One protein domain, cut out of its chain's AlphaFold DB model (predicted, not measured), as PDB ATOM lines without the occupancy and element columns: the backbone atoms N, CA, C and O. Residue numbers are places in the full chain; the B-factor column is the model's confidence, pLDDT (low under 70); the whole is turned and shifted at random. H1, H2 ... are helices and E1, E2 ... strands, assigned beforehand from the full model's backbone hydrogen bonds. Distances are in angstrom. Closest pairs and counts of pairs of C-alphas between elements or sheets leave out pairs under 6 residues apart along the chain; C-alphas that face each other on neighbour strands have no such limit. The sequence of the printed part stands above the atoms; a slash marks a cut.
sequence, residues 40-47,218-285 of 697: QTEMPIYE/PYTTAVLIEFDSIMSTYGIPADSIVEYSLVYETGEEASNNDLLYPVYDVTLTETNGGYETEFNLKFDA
ATOM      1  N   GLN A  40      27.451 -32.801 -32.327       93.62
ATOM      2  CA  GLN A  40      26.714 -32.963 -33.595       93.62
ATOM      3  C   GLN A  40      25.484 -33.872 -33.443       93.62
ATOM      4  O   GLN A  40      24.857 -34.223 -34.443       93.62
ATOM      5  N   THR A  41      25.193 -34.306 -32.217       96.25
ATOM      6  CA  THR A  41      24.071 -35.183 -31.905       96.25
ATOM      7  C   THR A  41      22.859 -34.319 -31.596       96.25
ATOM      8  O   THR A  41      22.920 -33.439 -30.741       96.25
ATOM      9  N   GLU A  42      21.763 -34.582 -32.297       96.44
ATOM     10  CA  GLU A  42      20.452 -34.044 -31.956       96.44
ATOM     11  C   GLU A  42      19.670 -35.104 -31.186       96.44
ATOM     12  O   GLU A  42      19.637 -36.269 -31.591       96.44
ATOM     13  N   MET A  43      19.043 -34.685 -30.095       97.06
ATOM     14  CA  MET A  43      18.183 -35.520 -29.271       97.06
ATOM     15  C   MET A  43      16.721 -35.151 -29.525       97.06
ATOM     16  O   MET A  43      16.411 -33.958 -29.629       97.06
ATOM     17  N   PRO A  44      15.820 -36.134 -29.662       97.19
ATOM     18  CA  PRO A  44      14.398 -35.859 -29.762       97.19
ATOM     19  C   PRO A  44      13.847 -35.374 -28.419       97.19
ATOM     20  O   PRO A  44      14.278 -35.812 -27.360       97.19
ATOM     21  N   ILE A  45      12.875 -34.473 -28.490       95.25
ATOM     22  CA  ILE A  45      12.030 -34.070 -27.367       95.25
ATOM     23  C   ILE A  45      10.635 -34.549 -27.710       95.25
ATOM     24  O   ILE A  45      10.155 -34.288 -28.819       95.25
ATOM     25  N   TYR A  46      10.000 -35.281 -26.807       95.19
ATOM     26  CA  TYR A  46       8.700 -35.886 -27.064       95.19
ATOM     27  C   TYR A  46       7.596 -35.147 -26.338       95.19
ATOM     28  O   TYR A  46       7.828 -34.576 -25.284       95.19
ATOM     29  N   GLU A  47       6.398 -35.202 -26.904       93.69
ATOM     30  CA  GLU A  47       5.178 -34.811 -26.209       93.69
ATOM     31  C   GLU A  47       4.593 -36.038 -25.492       93.69
ATOM     32  O   GLU A  47       4.603 -37.142 -26.047       93.69
ATOM     33  N   PRO A 218       8.554 -37.034 -32.416       96.00
ATOM     34  CA  PRO A 218       9.170 -35.990 -31.603       96.00
ATOM     35  C   PRO A 218       8.493 -34.635 -31.828       96.00
ATOM     36  O   PRO A 218       8.227 -34.257 -32.974       96.00
ATOM     37  N   TYR A 219       8.245 -33.911 -30.738       94.06
ATOM     38  CA  TYR A 219       7.785 -32.525 -30.736       94.06
ATOM     39  C   TYR A 219       8.794 -31.627 -31.463       94.06
ATOM     40  O   TYR A 219       8.444 -30.881 -32.380       94.06
ATOM     41  N   THR A 220      10.070 -31.763 -31.099       95.06
ATOM     42  CA  THR A 220      11.204 -31.103 -31.753       95.06
ATOM     43  C   THR A 220      12.486 -31.917 -31.539       95.06
ATOM     44  O   THR A 220      12.461 -32.994 -30.943       95.06
ATOM     45  N   THR A 221      13.611 -31.420 -32.046       96.19
ATOM     46  CA  THR A 221      14.952 -31.895 -31.693       96.19
ATOM     47  C   THR A 221      15.780 -30.748 -31.117       96.19
ATOM     48  O   THR A 221      15.553 -29.586 -31.458       96.19
ATOM     49  N   ALA A 222      16.734 -31.071 -30.244       95.50
ATOM     50  CA  ALA A 222      17.683 -30.112 -29.683       95.50
ATOM     51  C   ALA A 222      19.110 -30.670 -29.718       95.50
ATOM     52  O   ALA A 222      19.321 -31.882 -29.622       95.50
ATOM     53  N   VAL A 223      20.100 -29.792 -29.892       96.56
ATOM     54  CA  VAL A 223      21.506 -30.202 -29.956       96.56
ATOM     55  C   VAL A 223      22.011 -30.523 -28.552       96.56
ATOM     56  O   VAL A 223      21.858 -29.719 -27.634       96.56
ATOM     57  N   LEU A 224      22.634 -31.692 -28.400       96.81
ATOM     58  CA  LEU A 224      23.232 -32.137 -27.144       96.81
ATOM     59  C   LEU A 224      24.487 -31.308 -26.826       96.81
ATOM     60  O   LEU A 224      25.352 -31.133 -27.693       96.81
ATOM     61  N   ILE A 225      24.598 -30.828 -25.593       96.00
ATOM     62  CA  ILE A 225      25.763 -30.141 -25.031       96.00
ATOM     63  C   ILE A 225      26.788 -31.200 -24.593       96.00
ATOM     64  O   ILE A 225      26.430 -32.240 -24.051       96.00
ATOM     65  N   GLU A 226      28.079 -30.974 -24.843       96.00
ATOM     66  CA  GLU A 226      29.131 -31.873 -24.356       96.00
ATOM     67  C   GLU A 226      29.179 -31.870 -22.821       96.00
ATOM     68  O   GLU A 226      29.379 -30.818 -22.215       96.00
ATOM     69  N   PHE A 227      29.073 -33.050 -22.203       94.94
ATOM     70  CA  PHE A 227      29.136 -33.227 -20.746       94.94
ATOM     71  C   PHE A 227      30.329 -32.499 -20.096       94.94
ATOM     72  O   PHE A 227      30.143 -31.677 -19.201       94.94
ATOM     73  N   ASP A 228      31.548 -32.702 -20.614       94.12
ATOM     74  CA  ASP A 228      32.764 -32.036 -20.115       94.12
ATOM     75  C   ASP A 228      32.662 -30.500 -20.169       94.12
ATOM     76  O   ASP A 228      33.261 -29.789 -19.359       94.12
ATOM     77  N   SER A 229      31.899 -29.969 -21.132       92.94
ATOM     78  CA  SER A 229      31.668 -28.534 -21.257       92.94
ATOM     79  C   SER A 229      30.714 -28.003 -20.196       92.94
ATOM     80  O   SER A 229      30.888 -26.856 -19.784       92.94
ATOM     81  N   ILE A 230      29.725 -28.792 -19.773       90.19
ATOM     82  CA  ILE A 230      28.834 -28.452 -18.658       90.19
ATOM     83  C   ILE A 230      29.660 -28.422 -17.371       90.19
ATOM     84  O   ILE A 230      29.734 -27.380 -16.728       90.19
ATOM     85  N   MET A 231      30.390 -29.499 -17.070       90.38
ATOM     86  CA  MET A 231      31.208 -29.599 -15.851       90.38
ATOM     87  C   MET A 231      32.218 -28.448 -15.749       90.38
ATOM     88  O   MET A 231      32.288 -27.759 -14.737       90.38
ATOM     89  N   SER A 232      32.934 -28.147 -16.839       88.75
ATOM     90  CA  SER A 232      33.876 -27.020 -16.874       88.75
ATOM     91  C   SER A 232      33.210 -25.653 -16.721       88.75
ATOM     92  O   SER A 232      33.884 -24.720 -16.286       88.75
ATOM     93  N   THR A 233      31.950 -25.509 -17.129       84.00
ATOM     94  CA  THR A 233      31.204 -24.251 -17.005       84.00
ATOM     95  C   THR A 233      30.818 -24.002 -15.553       84.00
ATOM     96  O   THR A 233      31.000 -22.886 -15.074       84.00
ATOM     97  N   TYR A 234      30.389 -25.051 -14.847       82.50
ATOM     98  CA  TYR A 234      30.059 -24.997 -13.421       82.50
ATOM     99  C   TYR A 234      31.285 -25.109 -12.501       82.50
ATOM    100  O   TYR A 234      31.167 -24.963 -11.293       82.50
ATOM    101  N   GLY A 235      32.476 -25.335 -13.061       84.94
ATOM    102  CA  GLY A 235      33.714 -25.460 -12.291       84.94
ATOM    103  C   GLY A 235      33.896 -26.818 -11.608       84.94
ATOM    104  O   GLY A 235      34.858 -26.973 -10.866       84.94
ATOM    105  N   ILE A 236      33.047 -27.803 -11.915       84.81
ATOM    106  CA  ILE A 236      33.029 -29.121 -11.275       84.81
ATOM    107  C   ILE A 236      34.294 -29.912 -11.659       84.81
ATOM    108  O   ILE A 236      34.533 -30.163 -12.852       84.81
ATOM    109  N   PRO A 237      35.125 -30.319 -10.683       88.44
ATOM    110  CA  PRO A 237      36.320 -31.110 -10.942       88.44
ATOM    111  C   PRO A 237      35.996 -32.517 -11.468       88.44
ATOM    112  O   PRO A 237      35.134 -33.215 -10.958       88.44
ATOM    113  N   ALA A 238      36.742 -33.003 -12.463       90.31
ATOM    114  CA  ALA A 238      36.496 -34.342 -13.018       90.31
ATOM    115  C   ALA A 238      36.724 -35.495 -12.016       90.31
ATOM    116  O   ALA A 238      36.287 -36.613 -12.265       90.31
ATOM    117  N   ASP A 239      37.453 -35.251 -10.924       90.56
ATOM    118  CA  ASP A 239      37.700 -36.211  -9.848       90.56
ATOM    119  C   ASP A 239      36.617 -36.228  -8.765       90.56
ATOM    120  O   ASP A 239      36.614 -37.168  -7.973       90.56
ATOM    121  N   SER A 240      35.686 -35.265  -8.756       88.06
ATOM    122  CA  SER A 240      34.477 -35.353  -7.929       88.06
ATOM    123  C   SER A 240      33.377 -36.182  -8.594       88.06
ATOM    124  O   SER A 240      32.444 -36.584  -7.921       88.06
ATOM    125  N   ILE A 241      33.463 -36.501  -9.887       91.00
ATOM    126  CA  ILE A 241      32.410 -37.247 -10.592       91.00
ATOM    127  C   ILE A 241      32.539 -38.750 -10.308       91.00
ATOM    128  O   ILE A 241      33.510 -39.389 -10.721       91.00
ATOM    129  N   VAL A 242      31.534 -39.326  -9.644       90.50
ATOM    130  CA  VAL A 242      31.431 -40.769  -9.362       90.50
ATOM    131  C   VAL A 242      30.854 -41.499 -10.569       90.50
ATOM    132  O   VAL A 242      31.457 -42.443 -11.087       90.50
ATOM    133  N   GLU A 243      29.704 -41.029 -11.046       92.56
ATOM    134  CA  GLU A 243      29.016 -41.552 -12.220       92.56
ATOM    135  C   GLU A 243      28.162 -40.473 -12.880       92.56
ATOM    136  O   GLU A 243      27.800 -39.475 -12.263       92.56
ATOM    137  N   TYR A 244      27.853 -40.667 -14.159       93.88
ATOM    138  CA  TYR A 244      26.863 -39.856 -14.849       93.88
ATOM    139  C   TYR A 244      26.171 -40.669 -15.939       93.88
ATOM    140  O   TYR A 244      26.758 -41.587 -16.526       93.88
ATOM    141  N   SER A 245      24.931 -40.305 -16.244       94.94
ATOM    142  CA  SER A 245      24.145 -40.912 -17.311       94.94
ATOM    143  C   SER A 245      23.318 -39.865 -18.053       94.94
ATOM    144  O   SER A 245      23.030 -38.789 -17.535       94.94
ATOM    145  N   LEU A 246      22.997 -40.155 -19.313       96.38
ATOM    146  CA  LEU A 246      22.026 -39.380 -20.080       96.38
ATOM    147  C   LEU A 246      20.666 -40.044 -19.878       96.38
ATOM    148  O   LEU A 246      20.540 -41.234 -20.174       96.38
ATOM    149  N   VAL A 247      19.681 -39.289 -19.405       95.56
ATOM    150  CA  VAL A 247      18.319 -39.771 -19.136       95.56
ATOM    151  C   VAL A 247      17.292 -38.807 -19.719       95.56
ATOM    152  O   VAL A 247      17.621 -37.673 -20.060       95.56
ATOM    153  N   TYR A 248      16.051 -39.254 -19.860       95.12
ATOM    154  CA  TYR A 248      14.908 -38.403 -20.186       95.12
ATOM    155  C   TYR A 248      14.167 -37.968 -18.922       95.12
ATOM    156  O   TYR A 248      13.983 -38.770 -18.019       95.12
ATOM    157  N   GLU A 249      13.677 -36.737 -18.882       91.19
ATOM    158  CA  GLU A 249      12.902 -36.196 -17.764       91.19
ATOM    159  C   GLU A 249      11.774 -35.297 -18.279       91.19
ATOM    160  O   GLU A 249      11.815 -34.819 -19.414       91.19
ATOM    161  N   THR A 250      10.752 -35.099 -17.450       85.69
ATOM    162  CA  THR A 250       9.633 -34.195 -17.732       85.69
ATOM    163  C   THR A 250       9.838 -32.772 -17.224       85.69
ATOM    164  O   THR A 250       9.118 -31.884 -17.649       85.69
ATOM    165  N   GLY A 251      10.848 -32.513 -16.395       75.56
ATOM    166  CA  GLY A 251      11.071 -31.224 -15.740       75.56
ATOM    167  C   GLY A 251      10.220 -31.042 -14.488       75.56
ATOM    168  O   GLY A 251       9.697 -32.004 -13.933       75.56
ATOM    169  N   GLU A 252      10.079 -29.802 -14.019       63.78
ATOM    170  CA  GLU A 252       9.300 -29.509 -12.810       63.78
ATOM    171  C   GLU A 252       7.787 -29.710 -13.014       63.78
ATOM    172  O   GLU A 252       7.228 -29.304 -14.030       63.78
ATOM    173  N   GLU A 253       7.100 -30.259 -12.006       55.62
ATOM    174  CA  GLU A 253       5.652 -30.549 -12.037       55.62
ATOM    175  C   GLU A 253       4.748 -29.307 -12.222       55.62
ATOM    176  O   GLU A 253       3.572 -29.439 -12.550       55.62
ATOM    177  N   ALA A 254       5.255 -28.092 -11.973       45.78
ATOM    178  CA  ALA A 254       4.437 -26.873 -11.924       45.78
ATOM    179  C   ALA A 254       4.145 -26.246 -13.301       45.78
ATOM    180  O   ALA A 254       3.162 -25.515 -13.460       45.78
ATOM    181  N   SER A 255       4.983 -26.510 -14.297       48.22
ATOM    182  CA  SER A 255       4.634 -26.323 -15.704       48.22
ATOM    183  C   SER A 255       3.889 -27.579 -16.122       48.22
ATOM    184  O   SER A 255       4.380 -28.657 -15.821       48.22
ATOM    185  N   ASN A 256       2.726 -27.479 -16.779       52.25
ATOM    186  CA  ASN A 256       2.057 -28.612 -17.439       52.25
ATOM    187  C   ASN A 256       3.031 -29.263 -18.432       52.25
ATOM    188  O   ASN A 256       3.024 -28.956 -19.626       52.25
ATOM    189  N   ASN A 257       3.935 -30.083 -17.914       64.38
ATOM    190  CA  ASN A 257       5.139 -30.481 -18.602       64.38
ATOM    191  C   ASN A 257       4.782 -31.716 -19.394       64.38
ATOM    192  O   ASN A 257       5.064 -32.857 -19.041       64.38
ATOM    193  N   ASP A 258       4.096 -31.461 -20.496       85.56
ATOM    194  CA  ASP A 258       3.749 -32.455 -21.493       85.56
ATOM    195  C   ASP A 258       4.962 -32.802 -22.356       85.56
ATOM    196  O   ASP A 258       4.791 -33.374 -23.423       85.56
ATOM    197  N   LEU A 259       6.183 -32.456 -21.937       91.12
ATOM    198  CA  LEU A 259       7.401 -32.712 -22.685       91.12
ATOM    199  C   LEU A 259       8.316 -33.670 -21.938       91.12
ATOM    200  O   LEU A 259       8.438 -33.606 -20.724       91.12
ATOM    201  N   LEU A 260       8.982 -34.534 -22.695       93.38
ATOM    202  CA  LEU A 260      10.023 -35.437 -22.233       93.38
ATOM    203  C   LEU A 260      11.318 -35.086 -22.973       93.38
ATOM    204  O   LEU A 260      11.380 -35.213 -24.203       93.38
ATOM    205  N   TYR A 261      12.336 -34.627 -22.250       93.75
ATOM    206  CA  TYR A 261      13.574 -34.083 -22.813       93.75
ATOM    207  C   TYR A 261      14.822 -34.624 -22.094       93.75
ATOM    208  O   TYR A 261      14.726 -35.110 -20.970       93.75
ATOM    209  N   PRO A 262      15.996 -34.620 -22.749       95.69
ATOM    210  CA  PRO A 262      17.199 -35.227 -22.188       95.69
ATOM    211  C   PRO A 262      17.905 -34.330 -21.157       95.69
ATOM    212  O   PRO A 262      18.116 -33.137 -21.394       95.69
ATOM    213  N   VAL A 263      18.383 -34.947 -20.078       93.94
ATOM    214  CA  VAL A 263      19.205 -34.343 -19.019       93.94
ATOM    215  C   VAL A 263      20.386 -35.255 -18.672       93.94
ATOM    216  O   VAL A 263      20.344 -36.468 -18.893       93.94
ATOM    217  N   TYR A 264      21.461 -34.676 -18.146       93.94
ATOM    218  CA  TYR A 264      22.538 -35.420 -17.508       93.94
ATOM    219  C   TYR A 264      22.229 -35.578 -16.026       93.94
ATOM    220  O   TYR A 264      22.122 -34.579 -15.321       93.94
ATOM    221  N   ASP A 265      22.133 -36.823 -15.572       89.81
ATOM    222  CA  ASP A 265      22.061 -37.178 -14.155       89.81
ATOM    223  C   ASP A 265      23.470 -37.539 -13.674       89.81
ATOM    224  O   ASP A 265      24.130 -38.386 -14.286       89.81
ATOM    225  N   VAL A 266      23.973 -36.845 -12.654       88.12
ATOM    226  CA  VAL A 266      25.384 -36.859 -12.247       88.12
ATOM    227  C   VAL A 266      25.486 -37.103 -10.750       88.12
ATOM    228  O   VAL A 266      25.047 -36.279  -9.954       88.12
ATOM    229  N   THR A 267      26.148 -38.189 -10.358       84.38
ATOM    230  CA  THR A 267      26.562 -38.391  -8.967       84.38
ATOM    231  C   THR A 267      27.958 -37.820  -8.768       84.38
ATOM    232  O   THR A 267      28.919 -38.223  -9.432       84.38
ATOM    233  N   LEU A 268      28.069 -36.902  -7.819       82.94
ATOM    234  CA  LEU A 268      29.314 -36.304  -7.372       82.94
ATOM    235  C   LEU A 268      29.690 -36.840  -5.989       82.94
ATOM    236  O   LEU A 268      28.833 -37.283  -5.229       82.94
ATOM    237  N   THR A 269      30.977 -36.782  -5.663       83.00
ATOM    238  CA  THR A 269      31.514 -37.031  -4.333       83.00
ATOM    239  C   THR A 269      32.272 -35.817  -3.828       83.00
ATOM    240  O   THR A 269      33.086 -35.224  -4.537       83.00
ATOM    241  N   GLU A 270      32.036 -35.482  -2.567       74.00
ATOM    242  CA  GLU A 270      32.777 -34.459  -1.848       74.00
ATOM    243  C   GLU A 270      33.476 -35.102  -0.647       74.00
ATOM    244  O   GLU A 270      32.915 -35.953   0.044       74.00
ATOM    245  N   THR A 271      34.731 -34.716  -0.395       72.88
ATOM    246  CA  THR A 271      35.458 -35.151   0.804       72.88
ATOM    247  C   THR A 271      35.497 -34.028   1.831       72.88
ATOM    248  O   THR A 271      36.391 -33.182   1.793       72.88
ATOM    249  N   ASN A 272      34.600 -34.082   2.813       60.34
ATOM    250  CA  ASN A 272      34.520 -33.098   3.889       60.34
ATOM    251  C   ASN A 272      34.838 -33.716   5.250       60.34
ATOM    252  O   ASN A 272      34.323 -34.762   5.634       60.34
ATOM    253  N   GLY A 273      35.772 -33.106   5.989       59.22
ATOM    254  CA  GLY A 273      36.167 -33.592   7.319       59.22
ATOM    255  C   GLY A 273      36.791 -34.999   7.347       59.22
ATOM    256  O   GLY A 273      36.950 -35.572   8.423       59.22
ATOM    257  N   GLY A 274      37.181 -35.551   6.190       68.06
ATOM    258  CA  GLY A 274      37.665 -36.930   6.050       68.06
ATOM    259  C   GLY A 274      36.574 -37.963   5.742       68.06
ATOM    260  O   GLY A 274      36.872 -39.159   5.773       68.06
ATOM    261  N   TYR A 275      35.353 -37.515   5.447       61.66
ATOM    262  CA  TYR A 275      34.233 -38.338   5.004       61.66
ATOM    263  C   TYR A 275      33.939 -38.059   3.533       61.66
ATOM    264  O   TYR A 275      33.891 -36.900   3.136       61.66
ATOM    265  N   GLU A 276      33.782 -39.118   2.743       69.69
ATOM    266  CA  GLU A 276      33.277 -39.034   1.370       69.69
ATOM    267  C   GLU A 276      31.749 -39.110   1.427       69.69
ATOM    268  O   GLU A 276      31.195 -40.063   1.982       69.69
ATOM    269  N   THR A 277      31.085 -38.089   0.898       66.25
ATOM    270  CA  THR A 277      29.630 -38.027   0.729       66.25
ATOM    271  C   THR A 277      29.310 -37.997  -0.750       66.25
ATOM    272  O   THR A 277      30.021 -37.345  -1.510       66.25
ATOM    273  N   GLU A 278      28.261 -38.707  -1.161       75.69
ATOM    274  CA  GLU A 278      27.783 -38.713  -2.543       75.69
ATOM    275  C   GLU A 278      26.456 -37.959  -2.642       75.69
ATOM    276  O   GLU A 278      25.572 -38.121  -1.797       75.69
ATOM    277  N   PHE A 279      26.295 -37.151  -3.684       69.06
ATOM    278  CA  PHE A 279      25.071 -36.402  -3.964       69.06
ATOM    279  C   PHE A 279      24.808 -36.371  -5.469       69.06
ATOM    280  O   PHE A 279      25.705 -36.614  -6.271       69.06
ATOM    281  N   ASN A 280      23.550 -36.156  -5.850       78.44
ATOM    282  CA  ASN A 280      23.096 -36.238  -7.238       78.44
ATOM    283  C   ASN A 280      22.644 -34.858  -7.726       78.44
ATOM    284  O   ASN A 280      21.818 -34.217  -7.075       78.44
ATOM    285  N   LEU A 281      23.171 -34.431  -8.872       79.69
ATOM    286  CA  LEU A 281      22.819 -33.195  -9.564       79.69
ATOM    287  C   LEU A 281      22.338 -33.497 -10.978       79.69
ATOM    288  O   LEU A 281      22.766 -34.465 -11.609       79.69
ATOM    289  N   LYS A 282      21.485 -32.615 -11.494       85.06
ATOM    290  CA  LYS A 282      20.959 -32.701 -12.851       85.06
ATOM    291  C   LYS A 282      21.324 -31.474 -13.650       85.06
ATOM    292  O   LYS A 282      21.249 -30.359 -13.150       85.06
ATOM    293  N   PHE A 283      21.697 -31.702 -14.901       86.81
ATOM    294  CA  PHE A 283      22.053 -30.639 -15.825       86.81
ATOM    295  C   PHE A 283      21.334 -30.833 -17.147       86.81
ATOM    296  O   PHE A 283      21.343 -31.929 -17.710       86.81
ATOM    297  N   ASP A 284      20.794 -29.751 -17.688       90.25
ATOM    298  CA  ASP A 284      20.168 -29.757 -19.002       90.25
ATOM    299  C   ASP A 284      21.168 -30.271 -20.042       90.25
ATOM    300  O   ASP A 284      22.266 -29.732 -20.221       90.25
ATOM    301  N   ALA A 285      20.811 -31.349 -20.743       94.25
ATOM    302  CA  ALA A 285      21.735 -31.969 -21.687       94.25
ATOM    303  C   ALA A 285      21.707 -31.290 -23.059       94.25
ATOM    304  O   ALA A 285      22.519 -31.620 -23.923       94.25
TER     305      ALA A 285
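What this domain is: This is residues 40 to 47 and 218 to 285 of the 697 residues of an uncharacterized protein of Thorarchaeota archaeon (strain OWC) (UniProt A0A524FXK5). This is a long, strongly twisted ribbon of strands: E4, the longest strand, runs along it, with E3 and E5 paired to it on either side, and the pair E1 and E2 joins it through E1 at the first residues of E4. The tight turn between E4 and E5 lies at one end of the long axis and E1 and E2 at the other, while the short helix H1 only grazes the sheet. The printed part has 76 residues, with one named helix and five named strands; along the chain E1 and E2 come first, then H1, then E3, E4 and E5, and the class is mostly strand; the sheet is branched, with the antiparallel neighbour pairs E1 and E2, E1 and E4, E3 and E4, and E4 and E5. The whole is loose, with a radius of gyration of the C-alphas of 14.7 A, and only just flat, spanning 47 by 31 by 17 A.

Where its parts are: Find C-alpha 40 at (26.714, -32.963, -33.595); from there E1 runs 22.8 A to residue 47. After the cut, look at residues 220 to 225 for E2, 16.1 A, and at residues 227 to 234 for H1, 11.1 A. E3, residues 241 to 249, is 20.8 A long and bends by 59 degrees at residue 246. E4 begins at C-alpha 259, at (7.401, -32.712, -22.685), bends by 53 degrees at residue 262 and reaches residue 272, 38.0 A away. E5, residues 275 to 284, covers 29.1 A and ends at C-alpha 284, at (20.168, -29.757, -19.002).

How they stand to each other: Begin with E3, E4 and E5, a meander, each strand the antiparallel neighbour of the one before. In the hairpin of E3 and E4, N 245 and O 265 are 2.9 A apart, within hydrogen-bond range; in the hairpin of E4 and E5, so are N 268 and O 279, at 2.8 A. E5 and E1 lie on one side of E4, E3 on the other side. The pairing is staggered: E1 pairs with E4 over its residues 46 to 47, where N 46 and O 260 are 2.9 A apart, and with E2 over its residues 42 to 45, where N 43 and O 222 are 2.9 A apart. E1 and E3 are apart. H1 is on the sheet but only grazes it, with residues 227 to 231; the closest C-alphas of H1 and E5 are those of Ile 230 and Phe 283, 7.7 A apart. In H1 every O i to N i+4 pair is within hydrogen-bond range.

The domain as a whole: The two C-alphas farthest apart are those of Tyr 219 and Gly 274, at 47.6 A. Residues 48 to 217 are not printed, and C-alphas 47 and 218 are 6.8 A apart across this cut. Of the links that are printed whole, none is long. The model's mean pLDDT over the printed part is 85.1; look for values under 70 at residues 252 to 257, 272 to 277 and 279.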